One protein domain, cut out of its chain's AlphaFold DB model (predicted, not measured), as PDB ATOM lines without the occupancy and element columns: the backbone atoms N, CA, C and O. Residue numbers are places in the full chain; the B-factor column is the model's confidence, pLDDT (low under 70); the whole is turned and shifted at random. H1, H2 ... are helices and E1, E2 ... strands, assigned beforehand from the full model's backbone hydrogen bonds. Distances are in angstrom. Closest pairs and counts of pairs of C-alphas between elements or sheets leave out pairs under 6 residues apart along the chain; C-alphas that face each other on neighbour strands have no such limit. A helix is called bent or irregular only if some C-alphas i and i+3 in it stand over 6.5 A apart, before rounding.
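This is residues 42 to 195 of the 241 residues of an uncharacterized protein of Salmonella enterica subsp. arizonae (UniProt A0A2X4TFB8). Crossed helices gather round H4, and a long hairpin, E1 and E2, reaches away from them with its turn, residues 118 to 122. H2 crosses H4, H3 packs on its first residues, and H6 and H7 pack on it from another side; H8 folds back on H7, and H5 lies between the hairpin and H8. The printed part has 154 residues with eight named helices and two antiparallel strands, in the order H1 H2 H3 H4 E1 E2 H5 H6 H7 H8. It is mostly helix and compact, with a radius of gyration of the C-alphas of 16.1 A and spans of 44 by 40 by 30 A.

H1, residues 43 to 47, is close to but not clearly touching H2, residues 53 to 68, with C-alphas Leu 45 and Lys 56 closest at 6.7 A. The hub is H4, residues 94 to 106, which touches H2 about perpendicular at 90 degrees, Asp 55 and Ala 100 having the closest C-alphas at 4.7 A. H3, residues 77 to 83, touches H4 at 87 degrees, about perpendicular, closest at C-alphas Gln 81 and Val 97, 6.5 A. E1, residues 110 to 117, and E2, residues 123 to 130, form an antiparallel hairpin at 158 degrees, with N 111 and O 129 at 2.8 A and N 127 and O 114 at 2.8 A within hydrogen-bond range. H5, residues 137 to 143, comes closest to E1 at C-alphas Cys 113 and Phe 143, 5.6 A. H6, residues 147 to 154, and H7, residues 160 to 175, form a helical hairpin at a steep tilt of 44 degrees, opposite ways, closest at C-alphas Val 151 and Ala 166, 5.3 A. H7 touches H4 with residues 162 to 169 alone, at a shallow tilt of 18 degrees, the same way; C-alphas Met 103 and Ile 162 are closest at 6.5 A. H8, residues 177 to 194, touches H7 with residues 179 to 186 alone, closest at C-alphas Ile 173 and Met 179, 5.8 A. Every O i to N i+4 pair is within hydrogen-bond range in H1 to H7; in H8 it is 9 of 14.

H1 begins at C-alpha 43, (-43.236, -18.497, 3.154). H2 is 22.7 A long, H4 18.2 A, E1 20.3 A, E2 20.5 A, H7 22.6 A and H8 23.9 A. H8 is irregular, with C-alphas 178 and 181 7.9 A apart, and ends at C-alpha 194, (-52.060, -9.340, -32.216).

The C-alphas of His 88 and Arg 180 are farthest apart, at 49.1 A. The printed part has no cut, and no link is long. Mean pLDDT of the printed part is 92.2; residues 71 to 72 are under 70.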
ATOM      1  N   PRO A  42     -40.842 -22.435   1.776       90.38
ATOM      2  CA  PRO A  42     -40.681 -20.988   1.716       90.38
ATOM      3  C   PRO A  42     -42.005 -20.259   1.944       90.38
ATOM      4  O   PRO A  42     -42.983 -20.468   1.227       90.38
ATOM      5  N   ARG A  43     -42.041 -19.327   2.905       91.38
ATOM      6  CA  ARG A  43     -43.236 -18.497   3.154       91.38
ATOM      7  C   ARG A  43     -43.682 -17.764   1.886       91.38
ATOM      8  O   ARG A  43     -44.878 -17.653   1.627       91.38
ATOM      9  N   ARG A  44     -42.717 -17.293   1.090       93.94
ATOM     10  CA  ARG A  44     -42.956 -16.582  -0.173       93.94
ATOM     11  C   ARG A  44     -43.739 -17.431  -1.181       93.94
ATOM     12  O   ARG A  44     -44.559 -16.863  -1.891       93.94
ATOM     13  N   LEU A  45     -43.579 -18.758  -1.181       95.50
ATOM     14  CA  LEU A  45     -44.343 -19.664  -2.051       95.50
ATOM     15  C   LEU A  45     -45.839 -19.579  -1.745       95.50
ATOM     16  O   LEU A  45     -46.661 -19.479  -2.651       95.50
ATOM     17  N   PHE A  46     -46.208 -19.576  -0.463       93.62
ATOM     18  CA  PHE A  46     -47.612 -19.486  -0.060       93.62
ATOM     19  C   PHE A  46     -48.224 -18.112  -0.327       93.62
ATOM     20  O   PHE A  46     -49.415 -18.040  -0.636       93.62
ATOM     21  N   LEU A  47     -47.415 -17.055  -0.242       94.81
ATOM     22  CA  LEU A  47     -47.830 -15.675  -0.499       94.81
ATOM     23  C   LEU A  47     -47.897 -15.326  -1.991       94.81
ATOM     24  O   LEU A  47     -48.527 -14.331  -2.341       94.81
ATOM     25  N   ASP A  48     -47.296 -16.130  -2.872       96.06
ATOM     26  CA  ASP A  48     -47.407 -15.930  -4.315       96.06
ATOM     27  C   ASP A  48     -48.858 -16.180  -4.761       96.06
ATOM     28  O   ASP A  48     -49.371 -17.306  -4.727       96.06
ATOM     29  N   SER A  49     -49.545 -15.101  -5.134       95.69
ATOM     30  CA  SER A  49     -50.949 -15.110  -5.550       95.69
ATOM     31  C   SER A  49     -51.148 -15.651  -6.965       95.69
ATOM     32  O   SER A  49     -52.269 -16.000  -7.329       95.69
ATOM     33  N   ARG A  50     -50.071 -15.761  -7.754       96.50
ATOM     34  CA  ARG A  50     -50.106 -16.320  -9.113       96.50
ATOM     35  C   ARG A  50     -50.249 -17.841  -9.086       96.50
ATOM     36  O   ARG A  50     -50.746 -18.429 -10.040       96.50
ATOM     37  N   LEU A  51     -49.820 -18.476  -7.996       97.62
ATOM     38  CA  LEU A  51     -49.860 -19.922  -7.815       97.62
ATOM     39  C   LEU A  51     -51.156 -20.373  -7.135       97.62
ATOM     40  O   LEU A  51     -51.522 -19.897  -6.055       97.62
ATOM     41  N   SER A  52     -51.810 -21.371  -7.725       96.00
ATOM     42  CA  SER A  52     -52.931 -22.065  -7.090       96.00
ATOM     43  C   SER A  52     -52.452 -22.932  -5.915       96.00
ATOM     44  O   SER A  52     -51.271 -23.292  -5.845       96.00
ATOM     45  N   PRO A  53     -53.353 -23.346  -5.003       95.50
ATOM     46  CA  PRO A  53     -53.013 -24.303  -3.949       95.50
ATOM     47  C   PRO A  53     -52.383 -25.593  -4.490       95.50
ATOM     48  O   PRO A  53     -51.479 -26.144  -3.870       95.50
ATOM     49  N   LEU A  54     -52.814 -26.037  -5.674       94.75
ATOM     50  CA  LEU A  54     -52.282 -27.237  -6.309       94.75
ATOM     51  C   LEU A  54     -50.851 -27.041  -6.823       94.75
ATOM     52  O   LEU A  54     -50.038 -27.948  -6.706       94.75
ATOM     53  N   ASP A  55     -50.523 -25.857  -7.346       96.94
ATOM     54  CA  ASP A  55     -49.158 -25.550  -7.797       96.94
ATOM     55  C   ASP A  55     -48.195 -25.516  -6.601       96.94
ATOM     56  O   ASP A  55     -47.098 -26.072  -6.652       96.94
ATOM     57  N   LYS A  56     -48.649 -24.929  -5.487       96.38
ATOM     58  CA  LYS A  56     -47.918 -24.912  -4.211       96.38
ATOM     59  C   LYS A  56     -47.709 -26.333  -3.689       96.38
ATOM     60  O   LYS A  56     -46.603 -26.674  -3.281       96.38
ATOM     61  N   MET A  57     -48.742 -27.176  -3.762       95.19
ATOM     62  CA  MET A  57     -48.644 -28.586  -3.388       95.19
ATOM     63  C   MET A  57     -47.641 -29.339  -4.265       95.19
ATOM     64  O   MET A  57     -46.810 -30.070  -3.737       95.19
ATOM     65  N   ALA A  58     -47.653 -29.117  -5.582       96.00
ATOM     66  CA  ALA A  58     -46.694 -29.727  -6.502       96.00
ATOM     67  C   ALA A  58     -45.250 -29.385  -6.123       96.00
ATOM     68  O   ALA A  58     -44.413 -30.281  -6.041       96.00
ATOM     69  N   TRP A  59     -44.968 -28.118  -5.810       95.88
ATOM     70  CA  TRP A  59     -43.643 -27.706  -5.343       95.88
ATOM     71  C   TRP A  59     -43.239 -28.438  -4.053       95.88
ATOM     72  O   TRP A  59     -42.131 -28.968  -3.964       95.88
ATOM     73  N   VAL A  60     -44.141 -28.522  -3.068       93.69
ATOM     74  CA  VAL A  60     -43.869 -29.213  -1.793       93.69
ATOM     75  C   VAL A  60     -43.605 -30.700  -2.016       93.69
ATOM     76  O   VAL A  60     -42.646 -31.236  -1.471       93.69
ATOM     77  N   MET A  61     -44.401 -31.357  -2.857       92.06
ATOM     78  CA  MET A  61     -44.249 -32.782  -3.151       92.06
ATOM     79  C   MET A  61     -42.933 -33.088  -3.871       92.06
ATOM     80  O   MET A  61     -42.235 -34.026  -3.489       92.06
ATOM     81  N   ILE A  62     -42.530 -32.245  -4.830       91.44
ATOM     82  CA  ILE A  62     -41.210 -32.337  -5.478       91.44
ATOM     83  C   ILE A  62     -40.091 -32.225  -4.436       91.44
ATOM     84  O   ILE A  62     -39.154 -33.023  -4.451       91.44
ATOM     85  N   ARG A  63     -40.205 -31.271  -3.501       89.62
ATOM     86  CA  ARG A  63     -39.199 -31.049  -2.455       89.62
ATOM     87  C   ARG A  63     -39.069 -32.252  -1.522       89.62
ATOM     88  O   ARG A  63     -37.952 -32.702  -1.270       89.62
ATOM     89  N   LEU A  64     -40.197 -32.769  -1.035       87.06
ATOM     90  CA  LEU A  64     -40.237 -33.929  -0.142       87.06
ATOM     91  C   LEU A  64     -39.664 -35.173  -0.823       87.06
ATOM     92  O   LEU A  64     -38.872 -35.898  -0.223       87.06
ATOM     93  N   TYR A  65     -40.015 -35.391  -2.091       85.38
ATOM     94  CA  TYR A  65     -39.483 -36.506  -2.864       85.38
ATOM     95  C   TYR A  65     -37.964 -36.400  -3.030       85.38
ATOM     96  O   TYR A  65     -37.250 -37.374  -2.800       85.38
ATOM     97  N   ALA A  66     -37.450 -35.211  -3.358       83.12
ATOM     98  CA  ALA A  66     -36.014 -34.989  -3.478       83.12
ATOM     99  C   ALA A  66     -35.284 -35.275  -2.152       83.12
ATOM    100  O   ALA A  66     -34.257 -35.945  -2.158       83.12
ATOM    101  N   GLN A  67     -35.826 -34.848  -1.005       81.62
ATOM    102  CA  GLN A  67     -35.229 -35.125   0.311       81.62
ATOM    103  C   GLN A  67     -35.151 -36.625   0.637       81.62
ATOM    104  O   GLN A  67     -34.206 -37.051   1.297       81.62
ATOM    105  N   GLN A  68     -36.113 -37.423   0.168       79.94
ATOM    106  CA  GLN A  68     -36.120 -38.879   0.355       79.94
ATOM    107  C   GLN A  68     -35.137 -39.611  -0.573       79.94
ATOM    108  O   GLN A  68     -34.746 -40.734  -0.271       79.94
ATOM    109  N   ASN A  69     -34.722 -38.978  -1.674       77.50
ATOM    110  CA  ASN A  69     -33.919 -39.576  -2.746       77.50
ATOM    111  C   ASN A  69     -32.594 -38.817  -2.971       77.50
ATOM    112  O   ASN A  69     -32.241 -38.481  -4.104       77.50
ATOM    113  N   GLU A  70     -31.887 -38.489  -1.884       71.75
ATOM    114  CA  GLU A  70     -30.552 -37.853  -1.891       71.75
ATOM    115  C   GLU A  70     -30.459 -36.521  -2.671       71.75
ATOM    116  O   GLU A  70     -29.391 -36.093  -3.101       71.75
ATOM    117  N   GLY A  71     -31.581 -35.826  -2.853       62.69
ATOM    118  CA  GLY A  71     -31.651 -34.489  -3.447       62.69
ATOM    119  C   GLY A  71     -31.483 -34.428  -4.967       62.69
ATOM    120  O   GLY A  71     -31.580 -33.337  -5.528       62.69
ATOM    121  N   ALA A  72     -31.252 -35.557  -5.644       65.81
ATOM    122  CA  ALA A  72     -30.895 -35.580  -7.066       65.81
ATOM    123  C   ALA A  72     -31.992 -36.136  -7.990       65.81
ATOM    124  O   ALA A  72     -31.881 -36.018  -9.213       65.81
ATOM    125  N   VAL A  73     -33.047 -36.743  -7.437       76.88
ATOM    126  CA  VAL A  73     -34.089 -37.403  -8.233       76.88
ATOM    127  C   VAL A  73     -35.349 -36.550  -8.284       76.88
ATOM    128  O   VAL A  73     -35.975 -36.261  -7.265       76.88
ATOM    129  N   PHE A  74     -35.734 -36.163  -9.499       85.06
ATOM    130  CA  PHE A  74     -37.028 -35.543  -9.753       85.06
ATOM    131  C   PHE A  74     -38.114 -36.632  -9.833       85.06
ATOM    132  O   PHE A  74     -37.896 -37.616 -10.547       85.06
ATOM    133  N   PRO A  75     -39.272 -36.470  -9.164       85.62
ATOM    134  CA  PRO A  75     -40.325 -37.474  -9.209       85.62
ATOM    135  C   PRO A  75     -40.862 -37.670 -10.627       85.62
ATOM    136  O   PRO A  75     -41.024 -36.727 -11.408       85.62
ATOM    137  N   THR A  76     -41.163 -38.916 -10.971       86.88
ATOM    138  CA  THR A  76     -41.789 -39.255 -12.247       86.88
ATOM    139  C   THR A  76     -43.183 -38.635 -12.352       86.88
ATOM    140  O   THR A  76     -43.835 -38.304 -11.359       86.88
ATOM    141  N   TYR A  77     -43.681 -38.499 -13.583       88.81
ATOM    142  CA  TYR A  77     -45.038 -37.991 -13.805       88.81
ATOM    143  C   TYR A  77     -46.094 -38.839 -13.090       88.81
ATOM    144  O   TYR A  77     -47.022 -38.277 -12.522       88.81
ATOM    145  N   ASP A  78     -45.951 -40.166 -13.089       87.44
ATOM    146  CA  ASP A  78     -46.924 -41.052 -12.449       87.44
ATOM    147  C   ASP A  78     -46.923 -40.899 -10.919       87.44
ATOM    148  O   ASP A  78     -47.990 -40.932 -10.308       87.44
ATOM    149  N   GLU A  79     -45.763 -40.647 -10.302       89.81
ATOM    150  CA  GLU A  79     -45.668 -40.345  -8.866       89.81
ATOM    151  C   GLU A  79     -46.305 -38.994  -8.528       89.81
ATOM    152  O   GLU A  79     -47.099 -38.912  -7.590       89.81
ATOM    153  N   LEU A  80     -46.035 -37.953  -9.324       91.56
ATOM    154  CA  LEU A  80     -46.685 -36.647  -9.158       91.56
ATOM    155  C   LEU A  80     -48.201 -36.736  -9.343       91.56
ATOM    156  O   LEU A  80     -48.949 -36.066  -8.634       91.56
ATOM    157  N   GLN A  81     -48.675 -37.571 -10.271       94.12
ATOM    158  CA  GLN A  81     -50.103 -37.805 -10.452       94.12
ATOM    159  C   GLN A  81     -50.735 -38.418  -9.196       94.12
ATOM    160  O   GLN A  81     -51.797 -37.958  -8.787       94.12
ATOM    161  N   CYS A  82     -50.090 -39.400  -8.558       92.69
ATOM    162  CA  CYS A  82     -50.570 -39.961  -7.291       92.69
ATOM    163  C   CYS A  82     -50.554 -38.916  -6.159       92.69
ATOM    164  O   CYS A  82     -51.518 -38.790  -5.413       92.69
ATOM    165  N   GLN A  83     -49.477 -38.132  -6.043       90.44
ATOM    166  CA  GLN A  83     -49.302 -37.152  -4.961       90.44
ATOM    167  C   GLN A  83     -50.235 -35.935  -5.067       90.44
ATOM    168  O   GLN A  83     -50.547 -35.309  -4.057       90.44
ATOM    169  N   LEU A  84     -50.672 -35.587  -6.280       92.69
ATOM    170  CA  LEU A  84     -51.567 -34.456  -6.550       92.69
ATOM    171  C   LEU A  84     -53.029 -34.870  -6.748       92.69
ATOM    172  O   LEU A  84     -53.841 -34.054  -7.194       92.69
ATOM    173  N   ALA A  85     -53.366 -36.128  -6.462       91.88
ATOM    174  CA  ALA A  85     -54.716 -36.639  -6.612       91.88
ATOM    175  C   ALA A  85     -55.709 -35.925  -5.679       91.88
ATOM    176  O   ALA A  85     -55.381 -35.501  -4.569       91.88
ATOM    177  N   LEU A  86     -56.948 -35.785  -6.149       88.50
ATOM    178  CA  LEU A  86     -58.053 -35.287  -5.334       88.50
ATOM    179  C   LEU A  86     -58.566 -36.392  -4.394       88.50
ATOM    180  O   LEU A  86     -58.351 -37.574  -4.671       88.50
ATOM    181  N   PRO A  87     -59.294 -36.042  -3.317       88.12
ATOM    182  CA  PRO A  87     -59.975 -37.035  -2.495       88.12
ATOM    183  C   PRO A  87     -60.831 -37.974  -3.356       88.12
ATOM    184  O   PRO A  87     -61.540 -37.516  -4.252       88.12
ATOM    185  N   HIS A  88     -60.764 -39.276  -3.072       87.88
ATOM    186  CA  HIS A  88     -61.474 -40.331  -3.814       87.88
ATOM    187  C   HIS A  88     -61.030 -40.514  -5.276       87.88
ATOM    188  O   HIS A  88     -61.754 -41.110  -6.071       87.88
ATOM    189  N   SER A  89     -59.840 -40.026  -5.636       88.00
ATOM    190  CA  SER A  89     -59.195 -40.296  -6.918       88.00
ATOM    191  C   SER A  89     -57.836 -40.946  -6.690       88.00
ATOM    192  O   SER A  89     -57.078 -40.503  -5.830       88.00
ATOM    193  N   ASP A  90     -57.505 -41.961  -7.487       86.94
ATOM    194  CA  ASP A  90     -56.204 -42.628  -7.388       86.94
ATOM    195  C   ASP A  90     -55.067 -41.765  -7.960       86.94
ATOM    196  O   ASP A  90     -53.923 -41.858  -7.516       86.94
ATOM    197  N   LYS A  91     -55.362 -40.940  -8.979       92.94
ATOM    198  CA  LYS A  91     -54.371 -40.148  -9.724       92.94
ATOM    199  C   LYS A  91     -54.965 -38.854 -10.279       92.94
ATOM    200  O   LYS A  91     -56.015 -38.861 -10.917       92.94
ATOM    201  N   ALA A  92     -54.223 -37.756 -10.164       94.00
ATOM    202  CA  ALA A  92     -54.448 -36.553 -10.958       94.00
ATOM    203  C   ALA A  92     -54.189 -36.812 -12.452       94.00
ATOM    204  O   ALA A  92     -53.461 -37.733 -12.831       94.00
ATOM    205  N   SER A  93     -54.747 -35.973 -13.326       94.44
ATOM    206  CA  SER A  93     -54.489 -36.079 -14.766       94.44
ATOM    207  C   SER A  93     -53.063 -35.628 -15.124       94.44
ATOM    208  O   SER A  93     -52.469 -34.798 -14.433       94.44
ATOM    209  N   ARG A  94     -52.519 -36.121 -16.246       94.12
ATOM    210  CA  ARG A  94     -51.227 -35.635 -16.772       94.12
ATOM    211  C   ARG A  94     -51.261 -34.139 -17.063       94.12
ATOM    212  O   ARG A  94     -50.297 -33.449 -16.763       94.12
ATOM    213  N   GLU A  95     -52.386 -33.640 -17.571       94.38
ATOM    214  CA  GLU A  95     -52.595 -32.212 -17.817       94.38
ATOM    215  C   GLU A  95     -52.509 -31.396 -16.522       94.38
ATOM    216  O   GLU A  95     -51.896 -30.336 -16.488       94.38
ATOM    217  N   THR A  96     -53.045 -31.920 -15.418       95.12
ATOM    218  CA  THR A  96     -52.957 -31.282 -14.101       95.12
ATOM    219  C   THR A  96     -51.506 -31.107 -13.650       95.12
ATOM    220  O   THR A  96     -51.138 -30.024 -13.191       95.12
ATOM    221  N   VAL A  97     -50.680 -32.147 -13.808       95.75
ATOM    222  CA  VAL A  97     -49.249 -32.102 -13.474       95.75
ATOM    223  C   VAL A  97     -48.508 -31.145 -14.411       95.75
ATOM    224  O   VAL A  97     -47.803 -30.257 -13.936       95.75
ATOM    225  N   SER A  98     -48.721 -31.260 -15.727       95.50
ATOM    226  CA  SER A  98     -48.129 -30.370 -16.734       95.50
ATOM    227  C   SER A  98     -48.435 -28.901 -16.443       95.50
ATOM    228  O   SER A  98     -47.529 -28.067 -16.449       95.50
ATOM    229  N   ARG A  99     -49.696 -28.591 -16.117       97.12
ATOM    230  CA  ARG A  99     -50.154 -27.250 -15.746       97.12
ATOM    231  C   ARG A  99     -49.424 -26.727 -14.511       97.12
ATOM    232  O   ARG A  99     -48.983 -25.579 -14.515       97.12
ATOM    233  N   ALA A 100     -49.292 -27.548 -13.468       97.62
ATOM    234  CA  ALA A 100     -48.622 -27.154 -12.232       97.62
ATOM    235  C   ALA A 100     -47.127 -26.877 -12.452       97.62
ATOM    236  O   ALA A 100     -46.624 -25.834 -12.037       97.62
ATOM    237  N   LEU A 101     -46.433 -27.757 -13.181       96.88
ATOM    238  CA  LEU A 101     -45.024 -27.562 -13.531       96.88
ATOM    239  C   LEU A 101     -44.818 -26.319 -14.404       96.88
ATOM    240  O   LEU A 101     -43.862 -25.577 -14.191       96.88
ATOM    241  N   LEU A 102     -45.719 -26.061 -15.359       98.06
ATOM    242  CA  LEU A 102     -45.664 -24.856 -16.183       98.06
ATOM    243  C   LEU A 102     -45.872 -23.591 -15.343       98.06
ATOM    244  O   LEU A 102     -45.110 -22.644 -15.498       98.06
ATOM    245  N   MET A 103     -46.837 -23.576 -14.420       98.44
ATOM    246  CA  MET A 103     -47.045 -22.432 -13.525       98.44
ATOM    247  C   MET A 103     -45.827 -22.157 -12.644       98.44
ATOM    248  O   MET A 103     -45.389 -21.010 -12.566       98.44
ATOM    249  N   LEU A 104     -45.233 -23.190 -12.037       98.31
ATOM    250  CA  LEU A 104     -44.000 -23.053 -11.252       98.31
ATOM    251  C   LEU A 104     -42.835 -22.530 -12.103       98.31
ATOM    252  O   LEU A 104     -42.047 -21.711 -11.635       98.31
ATOM    253  N   ARG A 105     -42.765 -22.951 -13.370       97.69
ATOM    254  CA  ARG A 105     -41.760 -22.495 -14.332       97.69
ATOM    255  C   ARG A 105     -41.937 -21.034 -14.743       97.69
ATOM    256  O   ARG A 105     -40.975 -20.273 -14.748       97.69
ATOM    257  N   LEU A 106     -43.162 -20.612 -15.054       98.31
ATOM    258  CA  LEU A 106     -43.464 -19.224 -15.428       98.31
ATOM    259  C   LEU A 106     -43.217 -18.248 -14.272       98.31
ATOM    260  O   LEU A 106     -42.825 -17.109 -14.498       98.31
ATOM    261  N   THR A 107     -43.436 -18.696 -13.037       98.06
ATOM    262  CA  THR A 107     -43.323 -17.866 -11.827       98.06
ATOM    263  C   THR A 107     -41.938 -17.895 -11.175       98.06
ATOM    264  O   THR A 107     -41.736 -17.196 -10.183       98.06
ATOM    265  N   GLY A 108     -40.992 -18.658 -11.737       97.56
ATOM    266  CA  GLY A 108     -39.593 -18.696 -11.299       97.56
ATOM    267  C   GLY A 108     -39.305 -19.635 -10.124       97.56
ATOM    268  O   GLY A 108     -38.197 -19.618  -9.604       97.56
ATOM    269  N   TRP A 109     -40.262 -20.463  -9.700       97.88
ATOM    270  CA  TRP A 109     -40.079 -21.440  -8.614       97.88
ATOM    271  C   TRP A 109     -39.432 -22.754  -9.073       97.88
ATOM    272  O   TRP A 109     -38.980 -23.558  -8.252       97.88
ATOM    273  N   LEU A 110     -39.407 -22.982 -10.387       96.62
ATOM    274  CA  LEU A 110     -38.820 -24.146 -11.038       96.62
ATOM    275  C   LEU A 110     -38.163 -23.713 -12.358       96.62
ATOM    276  O   LEU A 110     -38.724 -22.904 -13.086       96.62
ATOM    277  N   SER A 111     -37.022 -24.291 -12.716       96.44
ATOM    278  CA  SER A 111     -36.379 -24.084 -14.022       96.44
ATOM    279  C   SER A 111     -36.230 -25.408 -14.753       96.44
ATOM    280  O   SER A 111     -35.812 -26.394 -14.150       96.44
ATOM    281  N   LEU A 112     -36.538 -25.448 -16.053       94.06
ATOM    282  CA  LEU A 112     -36.236 -26.595 -16.911       94.06
ATOM    283  C   LEU A 112     -34.842 -26.415 -17.521       94.06
ATOM    284  O   LEU A 112     -34.691 -25.876 -18.615       94.06
ATOM    285  N   CYS A 113     -33.820 -26.894 -16.821       91.38
ATOM    286  CA  CYS A 113     -32.428 -26.662 -17.198       91.38
ATOM    287  C   CYS A 113     -32.019 -27.399 -18.473       91.38
ATOM    288  O   CYS A 113     -31.255 -26.881 -19.287       91.38
ATOM    289  N   LYS A 114     -32.500 -28.635 -18.660       85.81
ATOM    290  CA  LYS A 114     -32.123 -29.444 -19.825       85.81
ATOM    291  C   LYS A 114     -33.163 -30.506 -20.145       85.81
ATOM    292  O   LYS A 114     -33.700 -31.156 -19.256       85.81
ATOM    293  N   ARG A 115     -33.380 -30.751 -21.439       86.25
ATOM    294  CA  ARG A 115     -34.087 -31.942 -21.930       86.25
ATOM    295  C   ARG A 115     -33.054 -32.982 -22.345       86.25
ATOM    296  O   ARG A 115     -32.288 -32.759 -23.281       86.25
ATOM    297  N   VAL A 116     -33.002 -34.097 -21.627       82.38
ATOM    298  CA  VAL A 116     -32.096 -35.212 -21.913       82.38
ATOM    299  C   VAL A 116     -32.665 -35.995 -23.082       82.38
ATOM    300  O   VAL A 116     -33.818 -36.425 -23.043       82.38
ATOM    301  N   ARG A 117     -31.862 -36.181 -24.129       84.75
ATOM    302  CA  ARG A 117     -32.232 -36.945 -25.321       84.75
ATOM    303  C   ARG A 117     -31.382 -38.206 -25.435       84.75
ATOM    304  O   ARG A 117     -30.246 -38.226 -24.970       84.75
ATOM    305  N   ASP A 118     -31.945 -39.260 -26.015       84.12
ATOM    306  CA  ASP A 118     -31.191 -40.457 -26.381       84.12
ATOM    307  C   ASP A 118     -30.363 -40.240 -27.658       84.12
ATOM    308  O   ASP A 118     -30.428 -39.193 -28.302       84.12
ATOM    309  N   LYS A 119     -29.591 -41.266 -28.042       88.75
ATOM    310  CA  LYS A 119     -28.773 -41.261 -29.264       88.75
ATOM    311  C   LYS A 119     -29.604 -41.122 -30.550       88.75
ATOM    312  O   LYS A 119     -29.055 -40.734 -31.571       88.75
ATOM    313  N   SER A 120     -30.903 -41.425 -30.501       87.38
ATOM    314  CA  SER A 120     -31.842 -41.262 -31.619       87.38
ATOM    315  C   SER A 120     -32.523 -39.885 -31.644       87.38
ATOM    316  O   SER A 120     -33.339 -39.612 -32.518       87.38
ATOM    317  N   GLY A 121     -32.204 -39.004 -30.687       84.06
ATOM    318  CA  GLY A 121     -32.772 -37.663 -30.566       84.06
ATOM    319  C   GLY A 121     -34.109 -37.592 -29.819       84.06
ATOM    320  O   GLY A 121     -34.641 -36.489 -29.633       84.06
ATOM    321  N   ARG A 122     -34.655 -38.717 -29.337       83.00
ATOM    322  CA  ARG A 122     -35.900 -38.743 -28.552       83.00
ATOM    323  C   ARG A 122     -35.641 -38.233 -27.145       83.00
ATOM    324  O   ARG A 122     -34.614 -38.535 -26.547       83.00
ATOM    325  N   ILE A 123     -36.576 -37.464 -26.596       78.81
ATOM    326  CA  ILE A 123     -36.468 -36.948 -25.228       78.81
ATOM    327  C   ILE A 123     -36.677 -38.116 -24.254       78.81
ATOM    328  O   ILE A 123     -37.749 -38.711 -24.237       78.81
ATOM    329  N   ARG A 124     -35.656 -38.444 -23.454       77.19
ATOM    330  CA  ARG A 124     -35.734 -39.442 -22.371       77.19
ATOM    331  C   ARG A 124     -36.169 -38.842 -21.042       77.19
ATOM    332  O   ARG A 124     -36.670 -39.574 -20.199       77.19
ATOM    333  N   GLY A 125     -35.942 -37.550 -20.829       81.50
ATOM    334  CA  GLY A 125     -36.266 -36.924 -19.555       81.50
ATOM    335  C   GLY A 125     -35.941 -35.443 -19.506       81.50
ATOM    336  O   GLY A 125     -35.388 -34.870 -20.445       81.50
ATOM    337  N   ASN A 126     -36.278 -34.841 -18.375       87.44
ATOM    338  CA  ASN A 126     -36.095 -33.428 -18.095       87.44
ATOM    339  C   ASN A 126     -35.280 -33.282 -16.810       87.44
ATOM    340  O   ASN A 126     -35.505 -34.016 -15.852       87.44
ATOM    341  N   ILE A 127     -34.348 -32.335 -16.798       86.88
ATOM    342  CA  ILE A 127     -33.595 -31.931 -15.612       86.88
ATOM    343  C   ILE A 127     -34.186 -30.611 -15.148       86.88
ATOM    344  O   ILE A 127     -34.162 -29.631 -15.899       86.88
ATOM    345  N   TYR A 128     -34.710 -30.607 -13.926       92.00
ATOM    346  CA  TYR A 128     -35.282 -29.429 -13.295       92.00
ATOM    347  C   TYR A 128     -34.402 -28.941 -12.145       92.00
ATOM    348  O   TYR A 128     -33.829 -29.752 -11.421       92.00
ATOM    349  N   ALA A 129     -34.355 -27.626 -11.951       92.19
ATOM    350  CA  ALA A 129     -33.866 -27.003 -10.727       92.19
ATOM    351  C   ALA A 129     -35.054 -26.426  -9.953       92.19
ATOM    352  O   ALA A 129     -35.880 -25.716 -10.530       92.19
ATOM    353  N   GLN A 130     -35.149 -26.757  -8.667       93.12
ATOM    354  CA  GLN A 130     -36.146 -26.206  -7.754       93.12
ATOM    355  C   GLN A 130     -35.518 -25.086  -6.928       93.12
ATOM    356  O   GLN A 130     -34.447 -25.279  -6.356       93.12
ATOM    357  N   HIS A 131     -36.216 -23.956  -6.829       93.75
ATOM    358  CA  HIS A 131     -35.725 -22.759  -6.143       93.75
ATOM    359  C   HIS A 131     -36.504 -22.507  -4.853       93.75
ATOM    360  O   HIS A 131     -37.695 -22.815  -4.768       93.75
ATOM    361  N   ASP A 132     -35.824 -21.968  -3.845       91.19
ATOM    362  CA  ASP A 132     -36.388 -21.564  -2.551       91.19
ATOM    363  C   ASP A 132     -36.952 -20.133  -2.560       91.19
ATOM    364  O   ASP A 132     -37.766 -19.778  -1.702       91.19
ATOM    365  N   GLU A 133     -36.596 -19.346  -3.572       93.06
ATOM    366  CA  GLU A 133     -37.200 -18.064  -3.916       93.06
ATOM    367  C   GLU A 133     -37.586 -18.031  -5.404       93.06
ATOM    368  O   GLU A 133     -36.960 -18.718  -6.214       93.06
ATOM    369  N   PRO A 134     -38.605 -17.243  -5.802       95.44
ATOM    370  CA  PRO A 134     -38.916 -17.095  -7.213       95.44
ATOM    371  C   PRO A 134     -37.770 -16.347  -7.894       95.44
ATOM    372  O   PRO A 134     -37.425 -15.234  -7.487       95.44
ATOM    373  N   LEU A 135     -37.196 -16.949  -8.933       95.75
ATOM    374  CA  LEU A 135     -36.128 -16.323  -9.701       95.75
ATOM    375  C   LEU A 135     -36.573 -15.000 -10.331       95.75
ATOM    376  O   LEU A 135     -37.705 -14.856 -10.801       95.75
ATOM    377  N   GLY A 136     -35.638 -14.051 -10.397       94.94
ATOM    378  CA  GLY A 136     -35.782 -12.873 -11.247       94.94
ATOM    379  C   GLY A 136     -35.763 -13.257 -12.731       94.94
ATOM    380  O   GLY A 136     -35.274 -14.321 -13.100       94.94
ATOM    381  N   LEU A 137     -36.257 -12.370 -13.599       96.50
ATOM    382  CA  LEU A 137     -36.410 -12.637 -15.040       96.50
ATOM    383  C   LEU A 137     -35.091 -13.054 -15.713       96.50
ATOM    384  O   LEU A 137     -35.065 -13.984 -16.518       96.50
ATOM    385  N   PHE A 138     -33.996 -12.380 -15.353       94.38
ATOM    386  CA  PHE A 138     -32.663 -12.667 -15.879       94.38
ATOM    387  C   PHE A 138     -32.177 -14.067 -15.477       94.38
ATOM    388  O   PHE A 138     -31.692 -14.820 -16.317       94.38
ATOM    389  N   ASP A 139     -32.352 -14.439 -14.206       95.19
ATOM    390  CA  ASP A 139     -31.933 -15.749 -13.702       95.19
ATOM    391  C   ASP A 139     -32.836 -16.862 -14.247       95.19
ATOM    392  O   ASP A 139     -32.351 -17.936 -14.596       95.19
ATOM    393  N   ALA A 140     -34.140 -16.601 -14.386       96.62
ATOM    394  CA  ALA A 140     -35.081 -17.536 -14.993       96.62
ATOM    395  C   ALA A 140     -34.660 -17.894 -16.425       96.62
ATOM    396  O   ALA A 140     -34.618 -19.070 -16.777       96.62
ATOM    397  N   GLU A 141     -34.269 -16.899 -17.220       95.31
ATOM    398  CA  GLU A 141     -33.690 -17.120 -18.543       95.31
ATOM    399  C   GLU A 141     -32.339 -17.852 -18.498       95.31
ATOM    400  O   GLU A 141     -32.083 -18.724 -19.330       95.31
ATOM    401  N   TYR A 142     -31.469 -17.505 -17.549       94.56
ATOM    402  CA  TYR A 142     -30.149 -18.117 -17.427       94.56
ATOM    403  C   TYR A 142     -30.233 -19.620 -17.115       94.56
ATOM    404  O   TYR A 142     -29.578 -20.433 -17.771       94.56
ATOM    405  N   PHE A 143     -31.055 -20.001 -16.133       93.38
ATOM    406  CA  PHE A 143     -31.213 -21.396 -15.714       93.38
ATOM    407  C   PHE A 143     -32.083 -22.224 -16.658       93.38
ATOM    408  O   PHE A 143     -31.996 -23.451 -16.635       93.38
ATOM    409  N   ASP A 144     -32.931 -21.585 -17.458       96.25
ATOM    410  CA  ASP A 144     -33.853 -22.240 -18.376       96.25
ATOM    411  C   ASP A 144     -33.791 -21.571 -19.759       96.25
ATOM    412  O   ASP A 144     -34.539 -20.633 -20.053       96.25
ATOM    413  N   PRO A 145     -32.932 -22.089 -20.658       92.94
ATOM    414  CA  PRO A 145     -32.723 -21.505 -21.983       92.94
ATOM    415  C   PRO A 145     -33.986 -21.429 -22.849       92.94
ATOM    416  O   PRO A 145     -34.036 -20.650 -23.798       92.94
ATOM    417  N   GLY A 146     -34.997 -22.254 -22.552       95.50
ATOM    418  CA  GLY A 146     -36.276 -22.277 -23.259       95.50
ATOM    419  C   GLY A 146     -37.388 -21.538 -22.515       95.50
ATOM    420  O   GLY A 146     -38.562 -21.770 -22.815       95.50
ATOM    421  N   TRP A 147     -37.069 -20.738 -21.495       97.38
ATOM    422  CA  TRP A 147     -38.064 -20.075 -20.655       97.38
ATOM    423  C   TRP A 147     -38.843 -19.005 -21.418       97.38
ATOM    424  O   TRP A 147     -40.069 -19.012 -21.381       97.38
ATOM    425  N   ILE A 148     -38.168 -18.156 -22.202       96.81
ATOM    426  CA  ILE A 148     -38.839 -17.123 -23.010       96.81
ATOM    427  C   ILE A 148     -39.751 -17.748 -24.078       96.81
ATOM    428  O   ILE A 148     -40.832 -17.226 -24.337       96.81
ATOM    429  N   ASP A 149     -39.343 -18.858 -24.706       96.62
ATOM    430  CA  ASP A 149     -40.222 -19.616 -25.614       96.62
ATOM    431  C   ASP A 149     -41.455 -20.136 -24.863       96.62
ATOM    432  O   ASP A 149     -42.576 -19.979 -25.328       96.62
ATOM    433  N   ALA A 150     -41.270 -20.668 -23.654       97.50
ATOM    434  CA  ALA A 150     -42.377 -21.159 -22.843       97.50
ATOM    435  C   ALA A 150     -43.340 -20.054 -22.394       97.50
ATOM    436  O   ALA A 150     -44.543 -20.292 -22.349       97.50
ATOM    437  N   VAL A 151     -42.833 -18.858 -22.076       98.06
ATOM    438  CA  VAL A 151     -43.660 -17.673 -21.807       98.06
ATOM    439  C   VAL A 151     -44.460 -17.304 -23.058       98.06
ATOM    440  O   VAL A 151     -45.661 -17.065 -22.959       98.06
ATOM    441  N   ALA A 152     -43.829 -17.310 -24.236       97.00
ATOM    442  CA  ALA A 152     -44.506 -17.023 -25.500       97.00
ATOM    443  C   ALA A 152     -45.637 -18.024 -25.790       97.00
ATOM    444  O   ALA A 152     -46.770 -17.611 -26.029       97.00
ATOM    445  N   ASP A 153     -45.357 -19.325 -25.692       97.12
ATOM    446  CA  ASP A 153     -46.351 -20.387 -25.883       97.12
ATOM    447  C   ASP A 153     -47.484 -20.274 -24.850       97.12
ATOM    448  O   ASP A 153     -48.668 -20.414 -25.169       97.12
ATOM    449  N   ALA A 154     -47.138 -19.956 -23.599       97.94
ATOM    450  CA  ALA A 154     -48.101 -19.794 -22.521       97.94
ATOM    451  C   ALA A 154     -49.057 -18.608 -22.742       97.94
ATOM    452  O   ALA A 154     -50.208 -18.678 -22.308       97.94
ATOM    453  N   CYS A 155     -48.647 -17.560 -23.468       97.19
ATOM    454  CA  CYS A 155     -49.529 -16.444 -23.838       97.19
ATOM    455  C   CYS A 155     -50.689 -16.871 -24.760       97.19
ATOM    456  O   CYS A 155     -51.714 -16.192 -24.807       97.19
ATOM    457  N   LEU A 156     -50.566 -18.007 -25.453       95.19
ATOM    458  CA  LEU A 156     -51.612 -18.591 -26.303       95.19
ATOM    459  C   LEU A 156     -52.306 -19.798 -25.654       95.19
ATOM    460  O   LEU A 156     -53.165 -20.437 -26.262       95.19
ATOM    461  N   HIS A 157     -51.962 -20.123 -24.407       96.38
ATOM    462  CA  HIS A 157     -52.498 -21.291 -23.721       96.38
ATOM    463  C   HIS A 157     -54.011 -21.165 -23.501       96.38
ATOM    464  O   HIS A 157     -54.500 -20.095 -23.138       96.38
ATOM    465  N   THR A 158     -54.766 -22.257 -23.641       95.38
ATOM    466  CA  THR A 158     -56.235 -22.269 -23.467       95.38
ATOM    467  C   THR A 158     -56.643 -21.916 -22.032       95.38
ATOM    468  O   THR A 158     -57.540 -21.098 -21.807       95.38
ATOM    469  N   ASN A 159     -55.923 -22.459 -21.046       96.25
ATOM    470  CA  ASN A 159     -56.069 -22.108 -19.633       96.25
ATOM    471  C   ASN A 159     -55.809 -20.607 -19.376       96.25
ATOM    472  O   ASN A 159     -54.697 -20.110 -19.557       96.25
ATOM    473  N   LYS A 160     -56.840 -19.906 -18.889       96.62
ATOM    474  CA  LYS A 160     -56.814 -18.460 -18.621       96.62
ATOM    475  C   LYS A 160     -55.745 -18.053 -17.602       96.62
ATOM    476  O   LYS A 160     -55.113 -17.022 -17.794       96.62
ATOM    477  N   THR A 161     -55.531 -18.833 -16.544       96.81
ATOM    478  CA  THR A 161     -54.562 -18.499 -15.486       96.81
ATOM    479  C   THR A 161     -53.132 -18.536 -16.012       96.81
ATOM    480  O   THR A 161     -52.379 -17.593 -15.778       96.81
ATOM    481  N   ILE A 162     -52.782 -19.577 -16.777       98.19
ATOM    482  CA  ILE A 162     -51.474 -19.673 -17.444       98.19
ATOM    483  C   ILE A 162     -51.279 -18.475 -18.371       98.19
ATOM    484  O   ILE A 162     -50.279 -17.770 -18.264       98.19
ATOM    485  N   ARG A 163     -52.274 -18.206 -19.224       97.94
ATOM    486  CA  ARG A 163     -52.223 -17.117 -20.198       97.94
ATOM    487  C   ARG A 163     -52.024 -15.749 -19.556       97.94
ATOM    488  O   ARG A 163     -51.127 -15.017 -19.952       97.94
ATOM    489  N   LEU A 164     -52.824 -15.409 -18.545       97.94
ATOM    490  CA  LEU A 164     -52.704 -14.125 -17.850       97.94
ATOM    491  C   LEU A 164     -51.372 -13.994 -17.104       97.94
ATOM    492  O   LEU A 164     -50.776 -12.922 -17.114       97.94
ATOM    493  N   THR A 165     -50.885 -15.081 -16.503       98.50
ATOM    494  CA  THR A 165     -49.575 -15.090 -15.833       98.50
ATOM    495  C   THR A 165     -48.450 -14.851 -16.836       98.50
ATOM    496  O   THR A 165     -47.571 -14.036 -16.582       98.50
ATOM    497  N   ALA A 166     -48.495 -15.507 -17.995       98.38
ATOM    498  CA  ALA A 166     -47.496 -15.341 -19.044       98.38
ATOM    499  C   ALA A 166     -47.493 -13.924 -19.639       98.38
ATOM    500  O   ALA A 166     -46.425 -13.353 -19.832       98.38
ATOM    501  N   LEU A 167     -48.671 -13.330 -19.862       98.06
ATOM    502  CA  LEU A 167     -48.788 -11.942 -20.322       98.06
ATOM    503  C   LEU A 167     -48.221 -10.947 -19.301       98.06
ATOM    504  O   LEU A 167     -47.535 -10.005 -19.692       98.06
ATOM    505  N   ALA A 168     -48.461 -11.167 -18.004       97.94
ATOM    506  CA  ALA A 168     -47.863 -10.349 -16.950       97.94
ATOM    507  C   ALA A 168     -46.330 -10.457 -16.960       97.94
ATOM    508  O   ALA A 168     -45.647  -9.439 -16.976       97.94
ATOM    509  N   VAL A 169     -45.786 -11.675 -17.071       97.81
ATOM    510  CA  VAL A 169     -44.335 -11.893 -17.194       97.81
ATOM    511  C   VAL A 169     -43.767 -11.213 -18.445       97.81
ATOM    512  O   VAL A 169     -42.702 -10.604 -18.384       97.81
ATOM    513  N   LEU A 170     -44.468 -11.274 -19.581       96.94
ATOM    514  CA  LEU A 170     -44.042 -10.613 -20.815       96.94
ATOM    515  C   LEU A 170     -43.959  -9.087 -20.640       96.94
ATOM    516  O   LEU A 170     -42.994  -8.461 -21.086       96.94
ATOM    517  N   GLN A 171     -44.938  -8.508 -19.943       96.69
ATOM    518  CA  GLN A 171     -44.945  -7.092 -19.591       96.69
ATOM    519  C   GLN A 171     -43.799  -6.737 -18.633       96.69
ATOM    520  O   GLN A 171     -43.128  -5.721 -18.836       96.69
ATOM    521  N   ASP A 172     -43.517  -7.589 -17.645       96.88
ATOM    522  CA  ASP A 172     -42.397  -7.399 -16.721       96.88
ATOM    523  C   ASP A 172     -41.060  -7.380 -17.484       96.88
ATOM    524  O   ASP A 172     -40.269  -6.452 -17.305       96.88
ATOM    525  N   ILE A 173     -40.846  -8.309 -18.429       96.69
ATOM    526  CA  ILE A 173     -39.650  -8.355 -19.298       96.69
ATOM    527  C   ILE A 173     -39.494  -7.060 -20.105       96.69
ATOM    528  O   ILE A 173     -38.386  -6.541 -20.249       96.69
ATOM    529  N   LYS A 174     -40.596  -6.522 -20.636       94.62
ATOM    530  CA  LYS A 174     -40.595  -5.269 -21.403       94.62
ATOM    531  C   LYS A 174     -40.230  -4.065 -20.537       94.62
ATOM    532  O   LYS A 174     -39.527  -3.168 -20.996       94.62
ATOM    533  N   SER A 175     -40.695  -4.051 -19.290       94.69
ATOM    534  CA  SER A 175     -40.415  -2.969 -18.343       94.69
ATOM    535  C   SER A 175     -39.011  -3.042 -17.728       94.69
ATOM    536  O   SER A 175     -38.448  -2.011 -17.355       94.69
ATOM    537  N   ASP A 176     -38.413  -4.234 -17.654       94.50
ATOM    538  CA  ASP A 176     -37.111  -4.434 -17.028       94.50
ATOM    539  C   ASP A 176     -35.958  -3.997 -17.951       94.50
ATOM    540  O   ASP A 176     -35.711  -4.547 -19.028       94.50
ATOM    541  N   THR A 177     -35.189  -3.011 -17.486       92.94
ATOM    542  CA  THR A 177     -33.990  -2.511 -18.171       92.94
ATOM    543  C   THR A 177     -32.893  -3.574 -18.294       92.94
ATOM    544  O   THR A 177     -32.128  -3.547 -19.260       92.94
ATOM    545  N   ARG A 178     -32.823  -4.543 -17.372       93.75
ATOM    546  CA  ARG A 178     -31.866  -5.662 -17.433       93.75
ATOM    547  C   ARG A 178     -32.214  -6.683 -18.516       93.75
ATOM    548  O   ARG A 178     -31.357  -7.480 -18.875       93.75
ATOM    549  N   MET A 179     -33.433  -6.638 -19.058       95.06
ATOM    550  CA  MET A 179     -33.929  -7.555 -20.088       95.06
ATOM    551  C   MET A 179     -33.954  -6.941 -21.497       95.06
ATOM    552  O   MET A 179     -34.551  -7.508 -22.415       95.06
ATOM    553  N   ARG A 180     -33.283  -5.799 -21.712       93.62
ATOM    554  CA  ARG A 180     -33.243  -5.097 -23.013       93.62
ATOM    555  C   ARG A 180     -32.814  -5.986 -24.181       93.62
ATOM    556  O   ARG A 180     -33.334  -5.831 -25.283       93.62
ATOM    557  N   HIS A 181     -31.927  -6.959 -23.956       94.88
ATOM    558  CA  HIS A 181     -31.490  -7.919 -24.981       94.88
ATOM    559  C   HIS A 181     -32.618  -8.824 -25.496       94.88
ATOM    560  O   HIS A 181     -32.478  -9.425 -26.561       94.88
ATOM    561  N   ARG A 182     -33.746  -8.918 -24.780       94.00
ATOM    562  CA  ARG A 182     -34.936  -9.677 -25.195       94.00
ATOM    563  C   ARG A 182     -36.079  -8.820 -25.711       94.00
ATOM    564  O   ARG A 182     -37.034  -9.388 -26.232       94.00
ATOM    565  N   HIS A 183     -35.990  -7.491 -25.657       93.38
ATOM    566  CA  HIS A 183     -37.085  -6.604 -26.076       93.38
ATOM    567  C   HIS A 183     -37.495  -6.802 -27.541       93.38
ATOM    568  O   HIS A 183     -38.687  -6.843 -27.832       93.38
ATOM    569  N   SER A 184     -36.544  -7.019 -28.456       93.69
ATOM    570  CA  SER A 184     -36.851  -7.321 -29.866       93.69
ATOM    571  C   SER A 184     -37.660  -8.611 -30.019       93.69
ATOM    572  O   SER A 184     -38.634  -8.669 -30.767       93.69
ATOM    573  N   ARG A 185     -37.294  -9.648 -29.262       93.06
ATOM    574  CA  ARG A 185     -37.993 -10.932 -29.249       93.06
ATOM    575  C   ARG A 185     -39.376 -10.816 -28.603       93.06
ATOM    576  O   ARG A 185     -40.317 -11.412 -29.113       93.06
ATOM    577  N   VAL A 186     -39.511 -10.031 -27.535       93.94
ATOM    578  CA  VAL A 186     -40.806  -9.710 -26.914       93.94
ATOM    579  C   VAL A 186     -41.724  -8.989 -27.899       93.94
ATOM    580  O   VAL A 186     -42.864  -9.408 -28.059       93.94
ATOM    581  N   ALA A 187     -41.222  -7.995 -28.633       93.25
ATOM    582  CA  ALA A 187     -42.008  -7.291 -29.647       93.25
ATOM    583  C   ALA A 187     -42.520  -8.237 -30.752       93.25
ATOM    584  O   ALA A 187     -43.665  -8.125 -31.185       93.25
ATOM    585  N   LEU A 188     -41.709  -9.219 -31.171       93.88
ATOM    586  CA  LEU A 188     -42.149 -10.259 -32.114       93.88
ATOM    587  C   LEU A 188     -43.243 -11.161 -31.529       93.88
ATOM    588  O   LEU A 188     -44.139 -11.580 -32.261       93.88
ATOM    589  N   ILE A 189     -43.178 -11.474 -30.233       93.44
ATOM    590  CA  ILE A 189     -44.225 -12.238 -29.543       93.44
ATOM    591  C   ILE A 189     -45.518 -11.414 -29.505       93.44
ATOM    592  O   ILE A 189     -46.555 -11.911 -29.929       93.44
ATOM    593  N   GLU A 190     -45.459 -10.148 -29.085       93.19
ATOM    594  CA  GLU A 190     -46.621  -9.245 -29.039       93.19
ATOM    595  C   GLU A 190     -47.286  -9.071 -30.415       93.19
ATOM    596  O   GLU A 190     -48.514  -9.108 -30.521       93.19
ATOM    597  N   ALA A 191     -46.488  -8.939 -31.480       91.62
ATOM    598  CA  ALA A 191     -46.997  -8.857 -32.847       91.62
ATOM    599  C   ALA A 191     -47.793 -10.116 -33.232       91.62
ATOM    600  O   ALA A 191     -48.916 -10.009 -33.715       91.62
ATOM    601  N   ARG A 192     -47.264 -11.309 -32.926       90.00
ATOM    602  CA  ARG A 192     -47.954 -12.586 -33.190       90.00
ATOM    603  C   ARG A 192     -49.237 -12.737 -32.385       90.00
ATOM    604  O   ARG A 192     -50.212 -13.259 -32.904       90.00
ATOM    605  N   LEU A 193     -49.246 -12.277 -31.134       89.56
ATOM    606  CA  LEU A 193     -50.448 -12.278 -30.295       89.56
ATOM    607  C   LEU A 193     -51.539 -11.342 -30.840       89.56
ATOM    608  O   LEU A 193     -52.715 -11.558 -30.562       89.56
ATOM    609  N   SER A 194     -51.150 -10.311 -31.597       84.44
ATOM    610  CA  SER A 194     -52.060  -9.340 -32.216       84.44
ATOM    611  C   SER A 194     -52.547  -9.767 -33.606       84.44
ATOM    612  O   SER A 194     -53.540  -9.227 -34.099       84.44
ATOM    613  N   ASP A 195     -51.860 -10.717 -34.247       82.50
ATOM    614  CA  ASP A 195     -52.253 -11.239 -35.550       82.50
ATOM    615  C   ASP A 195     -53.469 -12.171 -35.425       82.50
ATOM    616  O   ASP A 195     -53.505 -13.012 -34.522       82.50
TER     617      ASP A 195